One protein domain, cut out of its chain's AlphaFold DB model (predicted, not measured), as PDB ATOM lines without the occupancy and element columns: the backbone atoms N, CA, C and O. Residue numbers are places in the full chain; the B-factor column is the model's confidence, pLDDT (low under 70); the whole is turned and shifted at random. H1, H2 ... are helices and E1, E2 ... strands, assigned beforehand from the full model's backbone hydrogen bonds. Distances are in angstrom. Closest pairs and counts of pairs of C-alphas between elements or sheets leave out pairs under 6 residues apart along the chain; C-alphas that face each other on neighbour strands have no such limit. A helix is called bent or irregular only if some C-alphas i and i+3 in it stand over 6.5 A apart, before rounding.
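AT A GLANCE: This is residues 6 to 154 of the 154 residues of an uncharacterized protein of Rhodococcus qingshengii (UniProt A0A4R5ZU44). One twisted sheet of five antiparallel strands, E1 to E5, makes a wall with one long helix, H5, running slantwise over one face and the other face bare. H2 crosses H5 with H1 next to it, H3 and H4 are near the first part of H5, and at the other end of H5 residues 145 to 154 stick out. The printed part has 149 residues, with five named strands and then five named helices: E1 E2 E3 E4 E5 H1 H2 H3 H4 H5, which is also the sheet's order for its strands. The class is mixed, helices and strands, in two layers, H5 on one face of the sheet. The whole is compact, with a radius of gyration of the C-alphas of 16.1 A, and its outline is elongated, 49 by 29 by 28 A.

HOW THE PARTS SIT: Start at Gln 6, where E1, residues 6 to 11, forms a hairpin with E2, residues 14 to 19; N 8 and O 16 are 2.9 A apart, within hydrogen-bond range. E2 forms the next hairpin with E3, residues 28 to 36, where you find N 17 and O 30 at 3.0 A. E3 and E4, residues 46 to 52, are a hairpin at 161 degrees, with N 33 and O 49 at 2.8 A. E4 and E5, residues 57 to 62, close the meander, each strand the antiparallel neighbour of the one before, with N 50 and O 59 at 3.0 A. E1 and E5 are the edge strands. Go on to H1, residues 63 to 72, which only grazes the sheet, with its residues 63 to 66. H2, residues 76 to 84, touches H1 at a steep tilt of 47 degrees, opposite ways; their closest C-alphas, those of Ala 69 and Val 79, are 5.2 A apart. H2 only grazes the sheet too, with residues 83 to 84. H3, residues 93 to 105, is apart from H2 and only just not on the sheet, with 4 pairs of C-alphas within 10 A. H4, residues 107 to 116, is not on the sheet and is close to H3 but not clearly touching, the closest C-alphas, those of Ile 103 and Phe 110, being 6.3 A apart. Last comes H5, residues 121 to 152, the hub, which touches the other four helices. It touches H2 with residues 133 to 138 alone, about perpendicular at 83 degrees; the closest C-alphas, those of Ala 80 and Ala 137, are 5.1 A apart. It touches H3 with residues 125 to 129 alone, the C-alphas of Phe 99 and Val 125 being the closest at 5.9 A. It only just touches H1 and only just touches H4, with 3 pairs of C-alphas within 8 A each; the closest are those of Leu 66 and Leu 140, 7.6 A, and those of Ile 114 and Ile 124, 6.8 A. H5 is on the sheet at a height over the sheet of 8.2 A, over E3 and E4, and runs slantwise to the strands, at 48 degrees to E3 on the local plane. In H1 and H2 every O i to N i+4 pair is within hydrogen-bond range; in H3 it is 7 of 9, in H4 4 of 6, in H5 24 of 28.

IN THESE COORDINATES: Find C-alpha 6 at (148.125, 165.820, 148.445), where E1 begins. E3, the longest strand, runs 26.0 A from C-alpha 28 at (156.327, 162.295, 154.238), and E4 runs 19.6 A. H3 spans 19.6 A and is irregular, with C-alphas 94 and 97 at 7.3 A; H4 is only just irregular, with C-alphas 109 and 112 at 6.6 A. H5 spans 48.5 A, ends at C-alpha 152 at (146.721, 184.876, 135.599), and is irregular, with C-alphas 122 and 125 at 7.4 A.

THE WHOLE: The two C-alphas farthest apart, those of Pro 121 and Lys 154, are 52.4 A apart. The printed part has no cut, and no link is long. Residues 145 to 154, of which 145 to 152 belong to H5, stand free. The mean pLDDT of the printed part is 85.8; look for values under 70 at residues 38 to 43, 87 to 93 and 151 to 154.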
ATOM      1  N   GLN A   6     149.360 165.240 147.938       76.31
ATOM      2  CA  GLN A   6     148.125 165.820 148.445       76.31
ATOM      3  C   GLN A   6     148.512 167.027 149.295       76.31
ATOM      4  O   GLN A   6     149.122 166.857 150.349       76.31
ATOM      5  N   TYR A   7     148.201 168.243 148.846       77.81
ATOM      6  CA  TYR A   7     148.391 169.442 149.662       77.81
ATOM      7  C   TYR A   7     147.136 170.297 149.713       77.81
ATOM      8  O   TYR A   7     146.355 170.354 148.766       77.81
ATOM      9  N   PHE A   8     146.940 170.935 150.860       81.25
ATOM     10  CA  PHE A   8     145.776 171.749 151.171       81.25
ATOM     11  C   PHE A   8     146.214 173.034 151.872       81.25
ATOM     12  O   PHE A   8     147.120 173.037 152.712       81.25
ATOM     13  N   ALA A   9     145.565 174.140 151.511       83.75
ATOM     14  CA  ALA A   9     145.692 175.389 152.245       83.75
ATOM     15  C   ALA A   9     144.902 175.265 153.552       83.75
ATOM     16  O   ALA A   9     143.709 174.967 153.536       83.75
ATOM     17  N   ILE A  10     145.577 175.477 154.679       85.81
ATOM     18  CA  ILE A  10     144.932 175.607 155.991       85.81
ATOM     19  C   ILE A  10     144.375 177.027 156.115       85.81
ATOM     20  O   ILE A  10     143.243 177.233 156.540       85.81
ATOM     21  N   ASP A  11     145.182 178.002 155.702       87.25
ATOM     22  CA  ASP A  11     144.838 179.414 155.594       87.25
ATOM     23  C   ASP A  11     145.680 180.050 154.460       87.25
ATOM     24  O   ASP A  11     146.505 179.355 153.857       87.25
ATOM     25  N   PRO A  12     145.506 181.346 154.130       82.06
ATOM     26  CA  PRO A  12     146.214 181.977 153.010       82.06
ATOM     27  C   PRO A  12     147.748 181.926 153.085       82.06
ATOM     28  O   PRO A  12     148.413 182.120 152.070       82.06
ATOM     29  N   PHE A  13     148.316 181.696 154.269       88.38
ATOM     30  CA  PHE A  13     149.754 181.709 154.514       88.38
ATOM     31  C   PHE A  13     150.292 180.387 155.059       88.38
ATOM     32  O   PHE A  13     151.501 180.268 155.245       88.38
ATOM     33  N   ASN A  14     149.447 179.388 155.309       91.44
ATOM     34  CA  ASN A  14     149.860 178.087 155.820       91.44
ATOM     35  C   ASN A  14     149.271 176.970 154.962       91.44
ATOM     36  O   ASN A  14     148.059 176.859 154.790       91.44
ATOM     37  N   LEU A  15     150.147 176.100 154.471       92.50
ATOM     38  CA  LEU A  15     149.799 174.920 153.697       92.50
ATOM     39  C   LEU A  15     150.341 173.676 154.394       92.50
ATOM     40  O   LEU A  15     151.364 173.712 155.085       92.50
ATOM     41  N   SER A  16     149.670 172.555 154.174       92.56
ATOM     42  CA  SER A  16     150.185 171.240 154.531       92.56
ATOM     43  C   SER A  16     150.218 170.362 153.294       92.56
ATOM     44  O   SER A  16     149.327 170.453 152.454       92.56
ATOM     45  N   ALA A  17     151.256 169.538 153.180       92.31
ATOM     46  CA  ALA A  17     151.390 168.564 152.108       92.31
ATOM     47  C   ALA A  17     151.747 167.192 152.673       92.31
ATOM     48  O   ALA A  17     152.489 167.088 153.646       92.31
ATOM     49  N   THR A  18     151.243 166.140 152.043       91.88
ATOM     50  CA  THR A  18     151.591 164.751 152.344       91.88
ATOM     51  C   THR A  18     151.990 164.047 151.054       91.88
ATOM     52  O   THR A  18     151.354 164.239 150.014       91.88
ATOM     53  N   TYR A  19     153.040 163.232 151.128       89.62
ATOM     54  CA  TYR A  19     153.433 162.322 150.058       89.62
ATOM     55  C   TYR A  19     153.448 160.879 150.569       89.62
ATOM     56  O   TYR A  19     154.195 160.540 151.490       89.62
ATOM     57  N   SER A  20     152.624 160.045 149.936       83.88
ATOM     58  CA  SER A  20     152.378 158.644 150.302       83.88
ATOM     59  C   SER A  20     152.785 157.698 149.169       83.88
ATOM     60  O   SER A  20     151.973 156.906 148.702       83.88
ATOM     61  N   GLY A  21     154.017 157.834 148.672       78.19
ATOM     62  CA  GLY A  21     154.546 156.990 147.597       78.19
ATOM     63  C   GLY A  21     154.642 155.502 147.950       78.19
ATOM     64  O   GLY A  21     154.659 155.118 149.123       78.19
ATOM     65  N   ASP A  22     154.751 154.668 146.915       76.88
ATOM     66  CA  ASP A  22     154.867 153.216 147.057       76.88
ATOM     67  C   ASP A  22     156.074 152.836 147.931       76.88
ATOM     68  O   ASP A  22     157.196 153.295 147.723       76.88
ATOM     69  N   GLY A  23     155.842 151.984 148.934       83.44
ATOM     70  CA  GLY A  23     156.875 151.520 149.867       83.44
ATOM     71  C   GLY A  23     157.064 152.381 151.121       83.44
ATOM     72  O   GLY A  23     157.753 151.936 152.045       83.44
ATOM     73  N   LEU A  24     156.429 153.558 151.213       88.81
ATOM     74  CA  LEU A  24     156.393 154.351 152.445       88.81
ATOM     75  C   LEU A  24     155.301 153.823 153.385       88.81
ATOM     76  O   LEU A  24     154.112 153.895 153.092       88.81
ATOM     77  N   SER A  25     155.705 153.307 154.546       91.31
ATOM     78  CA  SER A  25     154.785 152.951 155.641       91.31
ATOM     79  C   SER A  25     154.475 154.152 156.537       91.31
ATOM     80  O   SER A  25     153.381 154.260 157.086       91.31
ATOM     81  N   ARG A  26     155.428 155.080 156.668       92.25
ATOM     82  CA  ARG A  26     155.233 156.400 157.259       92.25
ATOM     83  C   ARG A  26     155.415 157.446 156.155       92.25
ATOM     84  O   ARG A  26     156.553 157.648 155.727       92.25
ATOM     85  N   PRO A  27     154.333 158.098 155.695       92.31
ATOM     86  CA  PRO A  27     154.411 159.060 154.607       92.31
ATOM     87  C   PRO A  27     155.204 160.297 155.023       92.31
ATOM     88  O   PRO A  27     155.272 160.660 156.205       92.31
ATOM     89  N   TYR A  28     155.763 160.975 154.028       93.06
ATOM     90  CA  TYR A  28     156.327 162.295 154.238       93.06
ATOM     91  C   TYR A  28     155.215 163.296 154.540       93.06
ATOM     92  O   TYR A  28     154.183 163.315 153.866       93.06
ATOM     93  N   GLN A  29     155.447 164.146 155.537       94.12
ATOM     94  CA  GLN A  29     154.500 165.167 155.968       94.12
ATOM     95  C   GLN A  29     155.198 166.516 156.010       94.12
ATOM     96  O   GLN A  29     156.259 166.659 156.617       94.12
ATOM     97  N   TYR A  30     154.581 167.518 155.398       94.50
ATOM     98  CA  TYR A  30     155.159 168.838 155.247       94.50
ATOM     99  C   TYR A  30     154.244 169.915 155.803       94.50
ATOM    100  O   TYR A  30     153.029 169.919 155.576       94.50
ATOM    101  N   LYS A  31     154.865 170.877 156.480       94.94
ATOM    102  CA  LYS A  31     154.262 172.158 156.830       94.94
ATOM    103  C   LYS A  31     154.957 173.251 156.034       94.94
ATOM    104  O   LYS A  31     156.177 173.386 156.125       94.94
ATOM    105  N   ILE A  32     154.186 174.027 155.280       94.69
ATOM    106  CA  ILE A  32     154.679 175.154 154.493       94.69
ATOM    107  C   ILE A  32     154.045 176.440 155.011       94.69
ATOM    108  O   ILE A  32     152.832 176.518 155.178       94.69
ATOM    109  N   LYS A  33     154.864 177.460 155.252       95.25
ATOM    110  CA  LYS A  33     154.429 178.798 155.637       95.25
ATOM    111  C   LYS A  33     154.920 179.819 154.616       95.25
ATOM    112  O   LYS A  33     156.112 179.880 154.324       95.25
ATOM    113  N   LEU A  34     154.004 180.633 154.110       92.25
ATOM    114  CA  LEU A  34     154.274 181.776 153.243       92.25
ATOM    115  C   LEU A  34     154.406 183.027 154.114       92.25
ATOM    116  O   LEU A  34     153.516 183.348 154.900       92.25
ATOM    117  N   ILE A  35     155.525 183.734 154.001       92.94
ATOM    118  CA  ILE A  35     155.834 184.906 154.821       92.94
ATOM    119  C   ILE A  35     155.959 186.118 153.893       92.94
ATOM    120  O   ILE A  35     156.971 186.240 153.201       92.94
ATOM    121  N   PRO A  36     154.966 187.027 153.866       88.69
ATOM    122  CA  PRO A  36     155.039 188.242 153.061       88.69
ATOM    123  C   PRO A  36     156.212 189.132 153.465       88.69
ATOM    124  O   PRO A  36     156.434 189.389 154.653       88.69
ATOM    125  N   LYS A  37     156.943 189.646 152.476       84.31
ATOM    126  CA  LYS A  37     158.054 190.577 152.702       84.31
ATOM    127  C   LYS A  37     157.539 192.009 152.608       84.31
ATOM    128  O   LYS A  37     156.949 192.397 151.608       84.31
ATOM    129  N   LYS A  38     157.774 192.806 153.657       69.38
ATOM    130  CA  LYS A  38     157.301 194.202 153.726       69.38
ATOM    131  C   LYS A  38     158.012 195.135 152.733       69.38
ATOM    132  O   LYS A  38     157.378 196.058 152.251       69.38
ATOM    133  N   ASN A  39     159.281 194.864 152.411       62.91
ATOM    134  CA  ASN A  39     160.110 195.632 151.471       62.91
ATOM    135  C   ASN A  39     160.855 194.667 150.531       62.91
ATOM    136  O   ASN A  39     162.041 194.400 150.722       62.91
ATOM    137  N   GLY A  40     160.151 194.075 149.565       56.56
ATOM    138  CA  GLY A  40     160.789 193.259 148.530       56.56
ATOM    139  C   GLY A  40     161.565 194.141 147.553       56.56
ATOM    140  O   GLY A  40     160.991 195.072 146.989       56.56
ATOM    141  N   SER A  41     162.853 193.864 147.323       57.12
ATOM    142  CA  SER A  41     163.506 194.316 146.090       57.12
ATOM    143  C   SER A  41     162.696 193.786 144.903       57.12
ATOM    144  O   SER A  41     162.196 192.662 144.974       57.12
ATOM    145  N   PHE A  42     162.510 194.612 143.865       51.50
ATOM    146  CA  PHE A  42     161.665 194.356 142.688       51.50
ATOM    147  C   PHE A  42     161.511 192.856 142.353       51.50
ATOM    148  O   PHE A  42     162.395 192.260 141.746       51.50
ATOM    149  N   GLY A  43     160.390 192.252 142.772       59.12
ATOM    150  CA  GLY A  43     160.003 190.876 142.430       59.12
ATOM    151  C   GLY A  43     160.007 189.835 143.562       59.12
ATOM    152  O   GLY A  43     159.302 188.839 143.431       59.12
ATOM    153  N   ASP A  44     160.715 190.037 144.682       73.62
ATOM    154  CA  ASP A  44     160.726 189.072 145.802       73.62
ATOM    155  C   ASP A  44     159.655 189.411 146.851       73.62
ATOM    156  O   ASP A  44     159.859 190.257 147.723       73.62
ATOM    157  N   THR A  45     158.488 188.768 146.760       80.44
ATOM    158  CA  THR A  45     157.310 189.147 147.569       80.44
ATOM    159  C   THR A  45     157.070 188.253 148.784       80.44
ATOM    160  O   THR A  45     156.383 188.655 149.728       80.44
ATOM    161  N   LEU A  46     157.656 187.053 148.795       87.75
ATOM    162  CA  LEU A  46     157.397 186.020 149.793       87.75
ATOM    163  C   LEU A  46     158.678 185.275 150.162       87.75
ATOM    164  O   LEU A  46     159.498 184.958 149.305       87.75
ATOM    165  N   ASP A  47     158.804 184.916 151.435       92.25
ATOM    166  CA  ASP A  47     159.660 183.809 151.842       92.25
ATOM    167  C   ASP A  47     158.805 182.556 152.075       92.25
ATOM    168  O   ASP A  47     157.741 182.618 152.692       92.25
ATOM    169  N   TYR A  48     159.305 181.409 151.631       93.00
ATOM    170  CA  TYR A  48     158.774 180.090 151.941       93.00
ATOM    171  C   TYR A  48     159.547 179.504 153.121       93.00
ATOM    172  O   TYR A  48     160.769 179.387 153.065       93.00
ATOM    173  N   GLU A  49     158.852 179.106 154.180       94.62
ATOM    174  CA  GLU A  49     159.395 178.227 155.218       94.62
ATOM    175  C   GLU A  49     158.754 176.850 155.059       94.62
ATOM    176  O   GLU A  49     157.542 176.716 155.204       94.62
ATOM    177  N   ILE A  50     159.552 175.829 154.756       93.88
ATOM    178  CA  ILE A  50     159.090 174.447 154.596       93.88
ATOM    179  C   ILE A  50     159.757 173.559 155.640       93.88
ATOM    180  O   ILE A  50     160.949 173.687 155.919       93.88
ATOM    181  N   THR A  51     158.959 172.698 156.267       94.12
ATOM    182  CA  THR A  51     159.397 171.749 157.294       94.12
ATOM    183  C   THR A  51     158.918 170.349 156.946       94.12
ATOM    184  O   THR A  51     157.728 170.178 156.701       94.12
ATOM    185  N   GLU A  52     159.814 169.364 156.964       93.69
ATOM    186  CA  GLU A  52     159.463 167.942 156.959       93.69
ATOM    187  C   GLU A  52     159.280 167.482 158.407       93.69
ATOM    188  O   GLU A  52     160.165 167.658 159.241       93.69
ATOM    189  N   MET A  53     158.103 166.957 158.730       94.31
ATOM    190  CA  MET A  53     157.662 166.776 160.114       94.31
ATOM    191  C   MET A  53     158.264 165.541 160.791       94.31
ATOM    192  O   MET A  53     158.401 165.542 162.012       94.31
ATOM    193  N   ASN A  54     158.643 164.502 160.042       92.81
ATOM    194  CA  ASN A  54     159.203 163.281 160.622       92.81
ATOM    195  C   ASN A  54     160.648 163.474 161.104       92.81
ATOM    196  O   ASN A  54     161.049 162.928 162.132       92.81
ATOM    197  N   THR A  55     161.424 164.250 160.355       90.69
ATOM    198  CA  THR A  55     162.833 164.567 160.614       90.69
ATOM    199  C   THR A  55     163.017 165.929 161.277       90.69
ATOM    200  O   THR A  55     164.095 166.220 161.794       90.69
ATOM    201  N   GLU A  56     161.968 166.757 161.275       91.19
ATOM    202  CA  GLU A  56     161.968 168.172 161.670       91.19
ATOM    203  C   GLU A  56     162.955 169.038 160.880       91.19
ATOM    204  O   GLU A  56     163.375 170.114 161.320       91.19
ATOM    205  N   THR A  57     163.317 168.585 159.683       89.19
ATOM    206  CA  THR A  57     164.163 169.348 158.774       89.19
ATOM    207  C   THR A  57     163.401 170.577 158.317       89.19
ATOM    208  O   THR A  57     162.325 170.455 157.739       89.19
ATOM    209  N   LYS A  58     163.957 171.763 158.561       90.44
ATOM    210  CA  LYS A  58     163.342 173.045 158.212       90.44
ATOM    211  C   LYS A  58     164.283 173.879 157.363       90.44
ATOM    212  O   LYS A  58     165.447 174.049 157.721       90.44
ATOM    213  N   VAL A  59     163.752 174.472 156.299       90.19
ATOM    214  CA  VAL A  59     164.475 175.439 155.471       90.19
ATOM    215  C   VAL A  59     163.614 176.659 155.181       90.19
ATOM    216  O   VAL A  59     162.384 176.587 155.140       90.19
ATOM    217  N   LYS A  60     164.286 177.790 154.967       92.19
ATOM    218  CA  LYS A  60     163.666 179.038 154.539       92.19
ATOM    219  C   LYS A  60     164.289 179.487 153.221       92.19
ATOM    220  O   LYS A  60     165.507 179.619 153.131       92.19
ATOM    221  N   VAL A  61     163.457 179.737 152.216       91.88
ATOM    222  CA  VAL A  61     163.863 180.112 150.854       91.88
ATOM    223  C   VAL A  61     163.066 181.332 150.419       91.88
ATOM    224  O   VAL A  61     161.854 181.358 150.589       91.88
ATOM    225  N   SER A  62     163.719 182.344 149.850       91.69
ATOM    226  CA  SER A  62     162.996 183.472 149.256       91.69
ATOM    227  C   SER A  62     162.440 183.115 147.879       91.69
ATOM    228  O   SER A  62     163.017 182.296 147.157       91.69
ATOM    229  N   GLN A  63     161.342 183.751 147.483       89.75
ATOM    230  CA  GLN A  63     160.743 183.546 146.170       89.75
ATOM    231  C   GLN A  63     161.703 183.884 145.034       89.75
ATOM    232  O   GLN A  63     161.779 183.114 144.080       89.75
ATOM    233  N   GLY A  64     162.505 184.940 145.173       89.56
ATOM    234  CA  GLY A  64     163.567 185.253 144.213       89.56
ATOM    235  C   GLY A  64     164.553 184.094 144.014       89.56
ATOM    236  O   GLY A  64     164.804 183.690 142.883       89.56
ATOM    237  N   LYS A  65     165.034 183.467 145.101       91.31
ATOM    238  CA  LYS A  65     165.955 182.316 145.012       91.31
ATOM    239  C   LYS A  65     165.315 181.100 144.348       91.31
ATOM    240  O   LYS A  65     165.984 180.396 143.600       91.31
ATOM    241  N   LEU A  66     164.033 180.851 144.619       92.12
ATOM    242  CA  LEU A  66     163.277 179.785 143.961       92.12
ATOM    243  C   LEU A  66     163.168 180.022 142.454       92.12
ATOM    244  O   LEU A  66     163.424 179.102 141.682       92.12
ATOM    245  N   ILE A  67     162.832 181.243 142.039       90.81
ATOM    246  CA  ILE A  67     162.737 181.610 140.622       90.81
ATOM    247  C   ILE A  67     164.096 181.437 139.938       90.81
ATOM    248  O   ILE A  67     164.177 180.764 138.910       90.81
ATOM    249  N   ASP A  68     165.165 181.958 140.544       90.88
ATOM    250  CA  ASP A  68     166.528 181.827 140.022       90.88
ATOM    251  C   ASP A  68     166.954 180.359 139.886       90.88
ATOM    252  O   ASP A  68     167.611 179.986 138.912       90.88
ATOM    253  N   ALA A  69     166.582 179.511 140.849       91.94
ATOM    254  CA  ALA A  69     166.886 178.086 140.811       91.94
ATOM    255  C   ALA A  69     166.099 177.353 139.718       91.94
ATOM    256  O   ALA A  69     166.678 176.549 138.994       91.94
ATOM    257  N   ILE A  70     164.808 177.661 139.549       91.19
ATOM    258  CA  ILE A  70     163.974 177.097 138.475       91.19
ATOM    259  C   ILE A  70     164.492 177.520 137.096       91.19
ATOM    260  O   ILE A  70     164.473 176.716 136.172       91.19
ATOM    261  N   ALA A  71     164.969 178.759 136.952       89.88
ATOM    262  CA  ALA A  71     165.524 179.254 135.694       89.88
ATOM    263  C   ALA A  71     166.847 178.565 135.308       89.88
ATOM    264  O   ALA A  71     167.182 178.490 134.128       89.88
ATOM    265  N   LYS A  72     167.604 178.069 136.296       90.56
ATOM    266  CA  LYS A  72     168.910 177.416 136.106       90.56
ATOM    267  C   LYS A  72     168.843 175.885 136.102       90.56
ATOM    268  O   LYS A  72     169.763 175.249 135.596       90.56
ATOM    269  N   GLY A  73     167.806 175.293 136.696       86.94
ATOM    270  CA  GLY A  73     167.679 173.853 136.912       86.94
ATOM    271  C   GLY A  73     166.512 173.232 136.147       86.94
ATOM    272  O   GLY A  73     165.368 173.663 136.275       86.94
ATOM    273  N   ASN A  74     166.786 172.153 135.411       82.56
ATOM    274  CA  ASN A  74     165.770 171.470 134.602       82.56
ATOM    275  C   ASN A  74     165.059 170.335 135.365       82.56
ATOM    276  O   ASN A  74     163.895 170.039 135.086       82.56
ATOM    277  N   THR A  75     165.715 169.728 136.362       85.81
ATOM    278  CA  THR A  75     165.145 168.670 137.221       85.81
ATOM    279  C   THR A  75     164.930 169.150 138.660       85.81
ATOM    280  O   THR A  75     165.481 170.172 139.070       85.81
ATOM    281  N   ASN A  76     164.117 168.425 139.443       85.75
ATOM    282  CA  ASN A  76     163.952 168.724 140.874       85.75
ATOM    283  C   ASN A  76     165.274 168.581 141.633       85.75
ATOM    284  O   ASN A  76     165.540 169.401 142.502       85.75
ATOM    285  N   ASP A  77     166.121 167.627 141.243       85.62
ATOM    286  CA  ASP A  77     167.449 167.437 141.834       85.62
ATOM    287  C   ASP A  77     168.339 168.665 141.617       85.62
ATOM    288  O   ASP A  77     168.936 169.169 142.564       85.62
ATOM    289  N   ASN A  78     168.374 169.216 140.394       86.75
ATOM    290  CA  ASN A  78     169.167 170.417 140.114       86.75
ATOM    291  C   ASN A  78     168.634 171.636 140.868       86.75
ATOM    292  O   ASN A  78     169.408 172.413 141.422       86.75
ATOM    293  N   VAL A  79     167.309 171.815 140.900       88.88
ATOM    294  CA  VAL A  79     166.694 172.922 141.645       88.88
ATOM    295  C   VAL A  79     166.987 172.785 143.140       88.88
ATOM    296  O   VAL A  79     167.331 173.776 143.780       88.88
ATOM    297  N   ALA A  80     166.899 171.572 143.689       88.75
ATOM    298  CA  ALA A  80     167.234 171.279 145.076       88.75
ATOM    299  C   ALA A  80     168.700 171.604 145.390       88.75
ATOM    300  O   ALA A  80     168.973 172.303 146.362       88.75
ATOM    301  N   GLU A  81     169.632 171.170 144.544       87.44
ATOM    302  CA  GLU A  81     171.059 171.462 144.697       87.44
ATOM    303  C   GLU A  81     171.346 172.972 144.654       87.44
ATOM    304  O   GLU A  81     172.067 173.492 145.503       87.44
ATOM    305  N   ILE A  82     170.732 173.716 143.728       89.31
ATOM    306  CA  ILE A  82     170.905 175.175 143.636       89.31
ATOM    307  C   ILE A  82     170.324 175.888 144.868       89.31
ATOM    308  O   ILE A  82     170.900 176.867 145.349       89.31
ATOM    309  N   LEU A  83     169.178 175.427 145.373       88.12
ATOM    310  CA  LEU A  83     168.496 176.049 146.510       88.12
ATOM    311  C   LEU A  83     169.165 175.758 147.847       88.12
ATOM    312  O   LEU A  83     169.238 176.641 148.705       88.12
ATOM    313  N   PHE A  84     169.596 174.516 148.036       85.62
ATOM    314  CA  PHE A  84     169.972 173.990 149.341       85.62
ATOM    315  C   PHE A  84     171.463 173.629 149.428       85.62
ATOM    316  O   PHE A  84     171.990 173.471 150.526       85.62
ATOM    317  N   GLY A  85     172.199 173.587 148.316       82.00
ATOM    318  CA  GLY A  85     173.628 173.274 148.293       82.00
ATOM    319  C   GLY A  85     173.891 171.772 148.386       82.00
ATOM    320  O   GLY A  85     173.273 171.003 147.665       82.00
ATOM    321  N   HIS A  86     174.798 171.340 149.274       73.31
ATOM    322  CA  HIS A  86     175.101 169.917 149.509       73.31
ATOM    323  C   HIS A  86     174.414 169.373 150.788       73.31
ATOM    324  O   HIS A  86     174.518 170.030 151.823       73.31
ATOM    325  N   PRO A  87     173.776 168.179 150.796       65.69
ATOM    326  CA  PRO A  87     172.856 167.714 151.863       65.69
ATOM    327  C   PRO A  87     173.458 167.697 153.267       65.69
ATOM    328  O   PRO A  87     172.789 167.867 154.288       65.69
ATOM    329  N   GLN A  88     174.770 167.504 153.310       65.25
ATOM    330  CA  GLN A  88     175.559 167.414 154.527       65.25
ATOM    331  C   GLN A  88     175.573 168.716 155.340       65.25
ATOM    332  O   GLN A  88     175.795 168.659 156.545       65.25
ATOM    333  N   SER A  89     175.290 169.871 154.725       64.75
ATOM    334  CA  SER A  89     175.202 171.152 155.440       64.75
ATOM    335  C   SER A  89     173.962 171.270 156.338       64.75
ATOM    336  O   SER A  89     173.921 172.157 157.188       64.75
ATOM    337  N   PHE A  90     172.982 170.361 156.209       61.38
ATOM    338  CA  PHE A  90     171.730 170.375 156.981       61.38
ATOM    339  C   PHE A  90     171.585 169.207 157.956       61.38
ATOM    340  O   PHE A  90     170.674 169.226 158.786       61.38
ATOM    341  N   LEU A  91     172.491 168.222 157.921       68.50
ATOM    342  CA  LEU A  91     172.567 167.193 158.956       68.50
ATOM    343  C   LEU A  91     173.098 167.815 160.248       68.50
ATOM    344  O   LEU A  91     174.288 167.784 160.555       68.50
ATOM    345  N   VAL A  92     172.190 168.385 161.031       68.38
ATOM    346  CA  VAL A  92     172.505 168.799 162.392       68.38
ATOM    347  C   VAL A  92     172.502 167.546 163.258       68.38
ATOM    348  O   VAL A  92     171.520 166.802 163.252       68.38
ATOM    349  N   SER A  93     173.563 167.325 164.037       69.12
ATOM    350  CA  SER A  93     173.730 166.134 164.890       69.12
ATOM    351  C   SER A  93     172.481 165.787 165.710       69.12
ATOM    352  O   SER A  93     172.089 164.627 165.788       69.12
ATOM    353  N   LYS A  94     171.782 166.807 166.226       75.25
ATOM    354  CA  LYS A  94     170.534 166.684 167.003       75.25
ATOM    355  C   LYS A  94     169.345 166.055 166.256       75.25
ATOM    356  O   LYS A  94     168.350 165.721 166.888       75.25
ATOM    357  N   THR A  95     169.411 165.954 164.929       80.00
ATOM    358  CA  THR A  95     168.331 165.428 164.073       80.00
ATOM    359  C   THR A  95     168.633 164.046 163.500       80.00
ATOM    360  O   THR A  95     167.714 163.399 163.010       80.00
ATOM    361  N   ILE A  96     169.875 163.551 163.614       86.25
ATOM    362  CA  ILE A  96     170.313 162.276 163.015       86.25
ATOM    363  C   ILE A  96     169.410 161.113 163.441       86.25
ATOM    364  O   ILE A  96     168.929 160.372 162.588       86.25
ATOM    365  N   SER A  97     169.079 161.017 164.730       90.31
ATOM    366  CA  SER A  97     168.190 159.965 165.240       90.31
ATOM    367  C   SER A  97     166.790 160.002 164.616       90.31
ATOM    368  O   SER A  97     166.146 158.966 164.476       90.31
ATOM    369  N   LYS A  98     166.302 161.176 164.195       92.06
ATOM    370  CA  LYS A  98     165.003 161.314 163.516       92.06
ATOM    371  C   LYS A  98     165.069 160.795 162.084       92.06
ATOM    372  O   LYS A  98     164.148 160.106 161.657       92.06
ATOM    373  N   PHE A  99     166.170 161.061 161.379       91.81
ATOM    374  CA  PHE A  99     166.430 160.474 160.063       91.81
ATOM    375  C   PHE A  99     166.517 158.952 160.137       91.81
ATOM    376  O   PHE A  99     165.840 158.268 159.375       91.81
ATOM    377  N   GLU A 100     167.292 158.420 161.083       92.75
ATOM    378  CA  GLU A 100     167.409 156.976 161.302       92.75
ATOM    379  C   GLU A 100     166.043 156.351 161.596       92.75
ATOM    380  O   GLU A 100     165.635 155.415 160.913       92.75
ATOM    381  N   ASN A 101     165.279 156.927 162.529       94.31
ATOM    382  CA  ASN A 101     163.928 156.465 162.850       94.31
ATOM    383  C   ASN A 101     162.987 156.496 161.638       94.31
ATOM    384  O   ASN A 101     162.150 155.607 161.487       94.31
ATOM    385  N   PHE A 102     163.095 157.514 160.783       94.25
ATOM    386  CA  PHE A 102     162.284 157.615 159.575       94.25
ATOM    387  C   PHE A 102     162.673 156.568 158.524       94.25
ATOM    388  O   PHE A 102     161.792 155.967 157.909       94.25
ATOM    389  N   ILE A 103     163.970 156.295 158.365       94.00
ATOM    390  CA  ILE A 103     164.483 155.244 157.477       94.00
ATOM    391  C   ILE A 103     164.036 153.864 157.970       94.00
ATOM    392  O   ILE A 103     163.497 153.080 157.189       94.00
ATOM    393  N   PHE A 104     164.179 153.585 159.269       93.69
ATOM    394  CA  PHE A 104     163.748 152.321 159.873       93.69
ATOM    395  C   PHE A 104     162.235 152.108 159.805       93.69
ATOM    396  O   PHE A 104     161.786 150.969 159.712       93.69
ATOM    397  N   ALA A 105     161.445 153.183 159.821       94.62
ATOM    398  CA  ALA A 105     160.001 153.106 159.624       94.62
ATOM    399  C   ALA A 105     159.603 152.828 158.162       94.62
ATOM    400  O   ALA A 105     158.461 152.453 157.915       94.62
ATOM    401  N   ASN A 106     160.516 153.003 157.202       94.00
ATOM    402  CA  ASN A 106     160.256 152.907 155.764       94.00
ATOM    403  C   ASN A 106     161.258 151.984 155.033       94.00
ATOM    404  O   ASN A 106     161.838 152.375 154.014       94.00
ATOM    405  N   PRO A 107     161.477 150.741 155.504       93.56
ATOM    406  CA  PRO A 107     162.525 149.875 154.968       93.56
ATOM    407  C   PRO A 107     162.292 149.518 153.493       93.56
ATOM    408  O   PRO A 107     163.242 149.448 152.720       93.56
ATOM    409  N   ASN A 108     161.034 149.342 153.080       93.75
ATOM    410  CA  ASN A 108     160.682 148.984 151.702       93.75
ATOM    411  C   ASN A 108     161.004 150.099 150.702       93.75
ATOM    412  O   ASN A 108     161.299 149.804 149.549       93.75
ATOM    413  N   TYR A 109     160.982 151.353 151.150       92.56
ATOM    414  CA  TYR A 109     161.345 152.504 150.335       92.56
ATOM    415  C   TYR A 109     162.866 152.715 150.309       92.56
ATOM    416  O   TYR A 109     163.468 152.798 149.241       92.56
ATOM    417  N   PHE A 110     163.523 152.731 151.475       92.69
ATOM    418  CA  PHE A 110     164.942 153.097 151.551       92.69
ATOM    419  C   PHE A 110     165.919 151.947 151.290       92.69
ATOM    420  O   PHE A 110     166.988 152.191 150.734       92.69
ATOM    421  N   HIS A 111     165.610 150.697 151.658       92.31
ATOM    422  CA  HIS A 111     166.555 149.587 151.460       92.31
ATOM    423  C   HIS A 111     166.942 149.368 149.990       92.31
ATOM    424  O   HIS A 111     168.135 149.171 149.738       92.31
ATOM    425  N   PRO A 112     166.010 149.405 149.011       91.56
ATOM    426  CA  PRO A 112     166.376 149.307 147.601       91.56
ATOM    427  C   PRO A 112     167.332 150.425 147.170       91.56
ATOM    428  O   PRO A 112     168.346 150.135 146.542       91.56
ATOM    429  N   ILE A 113     167.071 151.668 147.589       89.00
ATOM    430  CA  ILE A 113     167.886 152.847 147.256       89.00
ATOM    431  C   ILE A 113     169.293 152.717 147.858       89.00
ATOM    432  O   ILE A 113     170.293 152.873 147.156       89.00
ATOM    433  N   ILE A 114     169.388 152.355 149.143       90.31
ATOM    434  CA  ILE A 114     170.665 152.140 149.844       90.31
ATOM    435  C   ILE A 114     171.509 151.083 149.120       90.31
ATOM    436  O   ILE A 114     172.708 151.285 148.917       90.31
ATOM    437  N   ARG A 115     170.886 149.969 148.709       89.75
ATOM    438  CA  ARG A 115     171.561 148.875 147.993       89.75
ATOM    439  C   ARG A 115     171.988 149.289 146.590       89.75
ATOM    440  O   ARG A 115     173.131 149.046 146.219       89.75
ATOM    441  N   GLN A 116     171.096 149.927 145.834       90.31
ATOM    442  CA  GLN A 116     171.355 150.369 144.464       90.31
ATOM    443  C   GLN A 116     172.541 151.335 144.392       90.31
ATOM    444  O   GLN A 116     173.359 151.240 143.481       90.31
ATOM    445  N   HIS A 117     172.656 152.239 145.366       85.94
ATOM    446  CA  HIS A 117     173.719 153.241 145.411       85.94
ATOM    447  C   HIS A 117     174.944 152.816 146.234       85.94
ATOM    448  O   HIS A 117     175.860 153.620 146.402       85.94
ATOM    449  N   ASN A 118     174.976 151.575 146.742       89.19
ATOM    450  CA  ASN A 118     176.047 151.035 147.586       89.19
ATOM    451  C   ASN A 118     176.488 152.020 148.689       89.19
ATOM    452  O   ASN A 118     177.674 152.310 148.870       89.19
ATOM    453  N   VAL A 119     175.508 152.614 149.379       85.06
ATOM    454  CA  VAL A 119     175.777 153.700 150.324       85.06
ATOM    455  C   VAL A 119     176.385 153.130 151.602       85.06
ATOM    456  O   VAL A 119     175.783 152.253 152.225       85.06
ATOM    457  N   PRO A 120     177.560 153.619 152.036       85.25
ATOM    458  CA  PRO A 120     178.183 153.110 153.245       85.25
ATOM    459  C   PRO A 120     177.341 153.485 154.477       85.25
ATOM    460  O   PRO A 120     176.713 154.548 154.467       85.25
ATOM    461  N   PRO A 121     177.359 152.679 155.558       83.62
ATOM    462  CA  PRO A 121     176.489 152.870 156.722       83.62
ATOM    463  C   PRO A 121     176.477 154.302 157.272       83.62
ATOM    464  O   PRO A 121     175.415 154.878 157.493       83.62
ATOM    465  N   GLN A 122     177.651 154.930 157.377       83.19
ATOM    466  CA  GLN A 122     177.811 156.301 157.871       83.19
ATOM    467  C   GLN A 122     177.174 157.389 156.985       83.19
ATOM    468  O   GLN A 122     177.088 158.544 157.393       83.19
ATOM    469  N   LYS A 123     176.756 157.049 155.760       85.19
ATOM    470  CA  LYS A 123     176.116 157.961 154.803       85.19
ATOM    471  C   LYS A 123     174.646 157.630 154.550       85.19
ATOM    472  O   LYS A 123     174.011 158.350 153.791       85.19
ATOM    473  N   ILE A 124     174.077 156.599 155.176       88.06
ATOM    474  CA  ILE A 124     172.682 156.201 154.926       88.06
ATOM    475  C   ILE A 124     171.707 157.355 155.220       88.06
ATOM    476  O   ILE A 124     170.808 157.622 154.427       88.06
ATOM    477  N   VAL A 125     171.941 158.115 156.293       89.81
ATOM    478  CA  VAL A 125     171.122 159.291 156.642       89.81
ATOM    479  C   VAL A 125     171.158 160.399 155.584       89.81
ATOM    480  O   VAL A 125     170.193 161.151 155.459       89.81
ATOM    481  N   LEU A 126     172.227 160.481 154.779       87.44
ATOM    482  CA  LEU A 126     172.311 161.445 153.680       87.44
ATOM    483  C   LEU A 126     171.308 161.126 152.572       87.44
ATOM    484  O   LEU A 126     170.842 162.059 151.933       87.44
ATOM    485  N   ILE A 127     170.935 159.856 152.368       88.31
ATOM    486  CA  ILE A 127     169.928 159.491 151.362       88.31
ATOM    487  C   ILE A 127     168.584 160.119 151.718       88.31
ATOM    488  O   ILE A 127     167.983 160.787 150.887       88.31
ATOM    489  N   ALA A 128     168.130 159.961 152.964       89.06
ATOM    490  CA  ALA A 128     166.868 160.553 153.397       89.06
ATOM    491  C   ALA A 128     166.918 162.090 153.381       89.06
ATOM    492  O   ALA A 128     165.928 162.726 153.033       89.06
ATOM    493  N   ALA A 129     168.067 162.697 153.702       88.81
ATOM    494  CA  ALA A 129     168.252 164.144 153.582       88.81
ATOM    495  C   ALA A 129     168.171 164.631 152.124       88.81
ATOM    496  O   ALA A 129     167.503 165.627 151.852       88.81
ATOM    497  N   MET A 130     168.807 163.916 151.190       87.75
ATOM    498  CA  MET A 130     168.715 164.183 149.752       87.75
ATOM    499  C   MET A 130     167.284 164.046 149.247       87.75
ATOM    500  O   MET A 130     166.811 164.918 148.526       87.75
ATOM    501  N   ASP A 131     166.581 162.995 149.661       89.75
ATOM    502  CA  ASP A 131     165.205 162.766 149.232       89.75
ATOM    503  C   ASP A 131     164.301 163.923 149.690       89.75
ATOM    504  O   ASP A 131     163.633 164.565 148.880       89.75
ATOM    505  N   ILE A 132     164.392 164.318 150.967       90.75
ATOM    506  CA  ILE A 132     163.647 165.467 151.514       90.75
ATOM    507  C   ILE A 132     163.892 166.754 150.717       90.75
ATOM    508  O   ILE A 132     162.973 167.553 150.548       90.75
ATOM    509  N   TRP A 133     165.099 166.971 150.205       88.81
ATOM    510  CA  TRP A 133     165.406 168.145 149.395       88.81
ATOM    511  C   TRP A 133     164.743 168.152 148.031       88.81
ATOM    512  O   TRP A 133     164.224 169.188 147.613       88.81
ATOM    513  N   VAL A 134     164.753 167.010 147.351       90.38
ATOM    514  CA  VAL A 134     164.047 166.850 146.079       90.38
ATOM    515  C   VAL A 134     162.561 167.109 146.306       90.38
ATOM    516  O   VAL A 134     161.945 167.886 145.571       90.38
ATOM    517  N   HIS A 135     162.020 166.569 147.401       91.88
ATOM    518  CA  HIS A 135     160.649 166.822 147.819       91.88
ATOM    519  C   HIS A 135     160.375 168.308 148.112       91.88
ATOM    520  O   HIS A 135     159.373 168.860 147.654       91.88
ATOM    521  N   PHE A 136     161.267 168.995 148.832       92.06
ATOM    522  CA  PHE A 136     161.143 170.431 149.093       92.06
ATOM    523  C   PHE A 136     161.158 171.247 147.804       92.06
ATOM    524  O   PHE A 136     160.302 172.114 147.625       92.06
ATOM    525  N   ALA A 137     162.100 170.977 146.900       92.06
ATOM    526  CA  ALA A 137     162.186 171.671 145.623       92.06
ATOM    527  C   ALA A 137     160.908 171.474 144.803       92.06
ATOM    528  O   ALA A 137     160.356 172.445 144.287       92.06
ATOM    529  N   GLU A 138     160.393 170.247 144.724       91.62
ATOM    530  CA  GLU A 138     159.161 169.958 143.992       91.62
ATOM    531  C   GLU A 138     157.942 170.665 144.596       91.62
ATOM    532  O   GLU A 138     157.188 171.315 143.870       91.62
ATOM    533  N   LEU A 139     157.781 170.619 145.922       91.94
ATOM    534  CA  LEU A 139     156.686 171.303 146.615       91.94
ATOM    535  C   LEU A 139     156.721 172.813 146.393       91.94
ATOM    536  O   LEU A 139     155.701 173.409 146.049       91.94
ATOM    537  N   LEU A 140     157.890 173.435 146.543       91.62
ATOM    538  CA  LEU A 140     158.042 174.870 146.317       91.62
ATOM    539  C   LEU A 140     157.747 175.244 144.858       91.62
ATOM    540  O   LEU A 140     157.066 176.240 144.609       91.62
ATOM    541  N   ARG A 141     158.188 174.429 143.890       90.88
ATOM    542  CA  ARG A 141     157.864 174.618 142.466       90.88
ATOM    543  C   ARG A 141     156.365 174.534 142.206       90.88
ATOM    544  O   ARG A 141     155.848 175.364 141.460       90.88
ATOM    545  N   ASN A 142     155.680 173.556 142.793       89.38
ATOM    546  CA  ASN A 142     154.240 173.367 142.607       89.38
ATOM    547  C   ASN A 142     153.449 174.536 143.202       89.38
ATOM    548  O   ASN A 142     152.638 175.135 142.501       89.38
ATOM    549  N   ILE A 143     153.777 174.952 144.431       89.06
ATOM    550  CA  ILE A 143     153.160 176.122 145.074       89.06
ATOM    551  C   ILE A 143     153.367 177.379 144.222       89.06
ATOM    552  O   ILE A 143     152.420 178.119 143.967       89.06
ATOM    553  N   TYR A 144     154.588 177.615 143.732       89.12
ATOM    554  CA  TYR A 144     154.866 178.775 142.887       89.12
ATOM    555  C   TYR A 144     154.067 178.753 141.574       89.12
ATOM    556  O   TYR A 144     153.492 179.771 141.190       89.12
ATOM    557  N   LYS A 145     153.978 177.597 140.905       88.19
ATOM    558  CA  LYS A 145     153.165 177.439 139.687       88.19
ATOM    559  C   LYS A 145     151.686 177.717 139.951       88.19
ATOM    560  O   LYS A 145     151.071 178.451 139.182       88.19
ATOM    561  N   ASP A 146     151.136 177.194 141.040       85.81
ATOM    562  CA  ASP A 146     149.738 177.430 141.405       85.81
ATOM    563  C   ASP A 146     149.457 178.910 141.656       85.81
ATOM    564  O   ASP A 146     148.449 179.442 141.187       85.81
ATOM    565  N   MET A 147     150.374 179.603 142.335       83.38
ATOM    566  CA  MET A 147     150.281 181.047 142.546       83.38
ATOM    567  C   MET A 147     150.278 181.826 141.224       83.38
ATOM    568  O   MET A 147     149.499 182.769 141.072       83.38
ATOM    569  N   LEU A 148     151.103 181.430 140.247       84.38
ATOM    570  CA  LEU A 148     151.097 182.042 138.913       84.38
ATOM    571  C   LEU A 148     149.756 181.832 138.197       84.38
ATOM    572  O   LEU A 148     149.205 182.781 137.639       84.38
ATOM    573  N   VAL A 149     149.198 180.618 138.257       82.94
ATOM    574  CA  VAL A 149     147.896 180.305 137.648       82.94
ATOM    575  C   VAL A 149     146.780 181.131 138.288       82.94
ATOM    576  O   VAL A 149     145.962 181.707 137.572       82.94
ATOM    577  N   GLN A 150     146.750 181.239 139.617       76.44
ATOM    578  CA  GLN A 150     145.756 182.052 140.325       76.44
ATOM    579  C   GLN A 150     145.855 183.540 139.967       76.44
ATOM    580  O   GLN A 150     144.825 184.194 139.813       76.44
ATOM    581  N   ASN A 151     147.071 184.064 139.793       67.88
ATOM    582  CA  ASN A 151     147.281 185.453 139.387       67.88
ATOM    583  C   ASN A 151     146.900 185.710 137.923       67.88
ATOM    584  O   ASN A 151     146.390 186.781 137.628       67.88
ATOM    585  N   SER A 152     147.089 184.742 137.021       64.81
ATOM    586  CA  SER A 152     146.721 184.876 135.599       64.81
ATOM    587  C   SER A 152     145.211 184.864 135.323       64.81
ATOM    588  O   SER A 152     144.782 185.213 134.227       64.81
ATOM    589  N   LYS A 153     144.406 184.425 136.298       60.50
ATOM    590  CA  LYS A 153     142.936 184.377 136.215       60.50
ATOM    591  C   LYS A 153     142.253 185.651 136.734       60.50
ATOM    592  O   LYS A 153     141.024 185.696 136.738       60.50
ATOM    593  N   LYS A 154     143.023 186.625 137.222       49.28
ATOM    594  CA  LYS A 154     142.546 187.948 137.646       49.28
ATOM    595  C   LYS A 154     142.789 188.965 136.543       49.28
ATOM    596  O   LYS A 154     141.933 189.863 136.421       49.28
TER     597      LYS A 154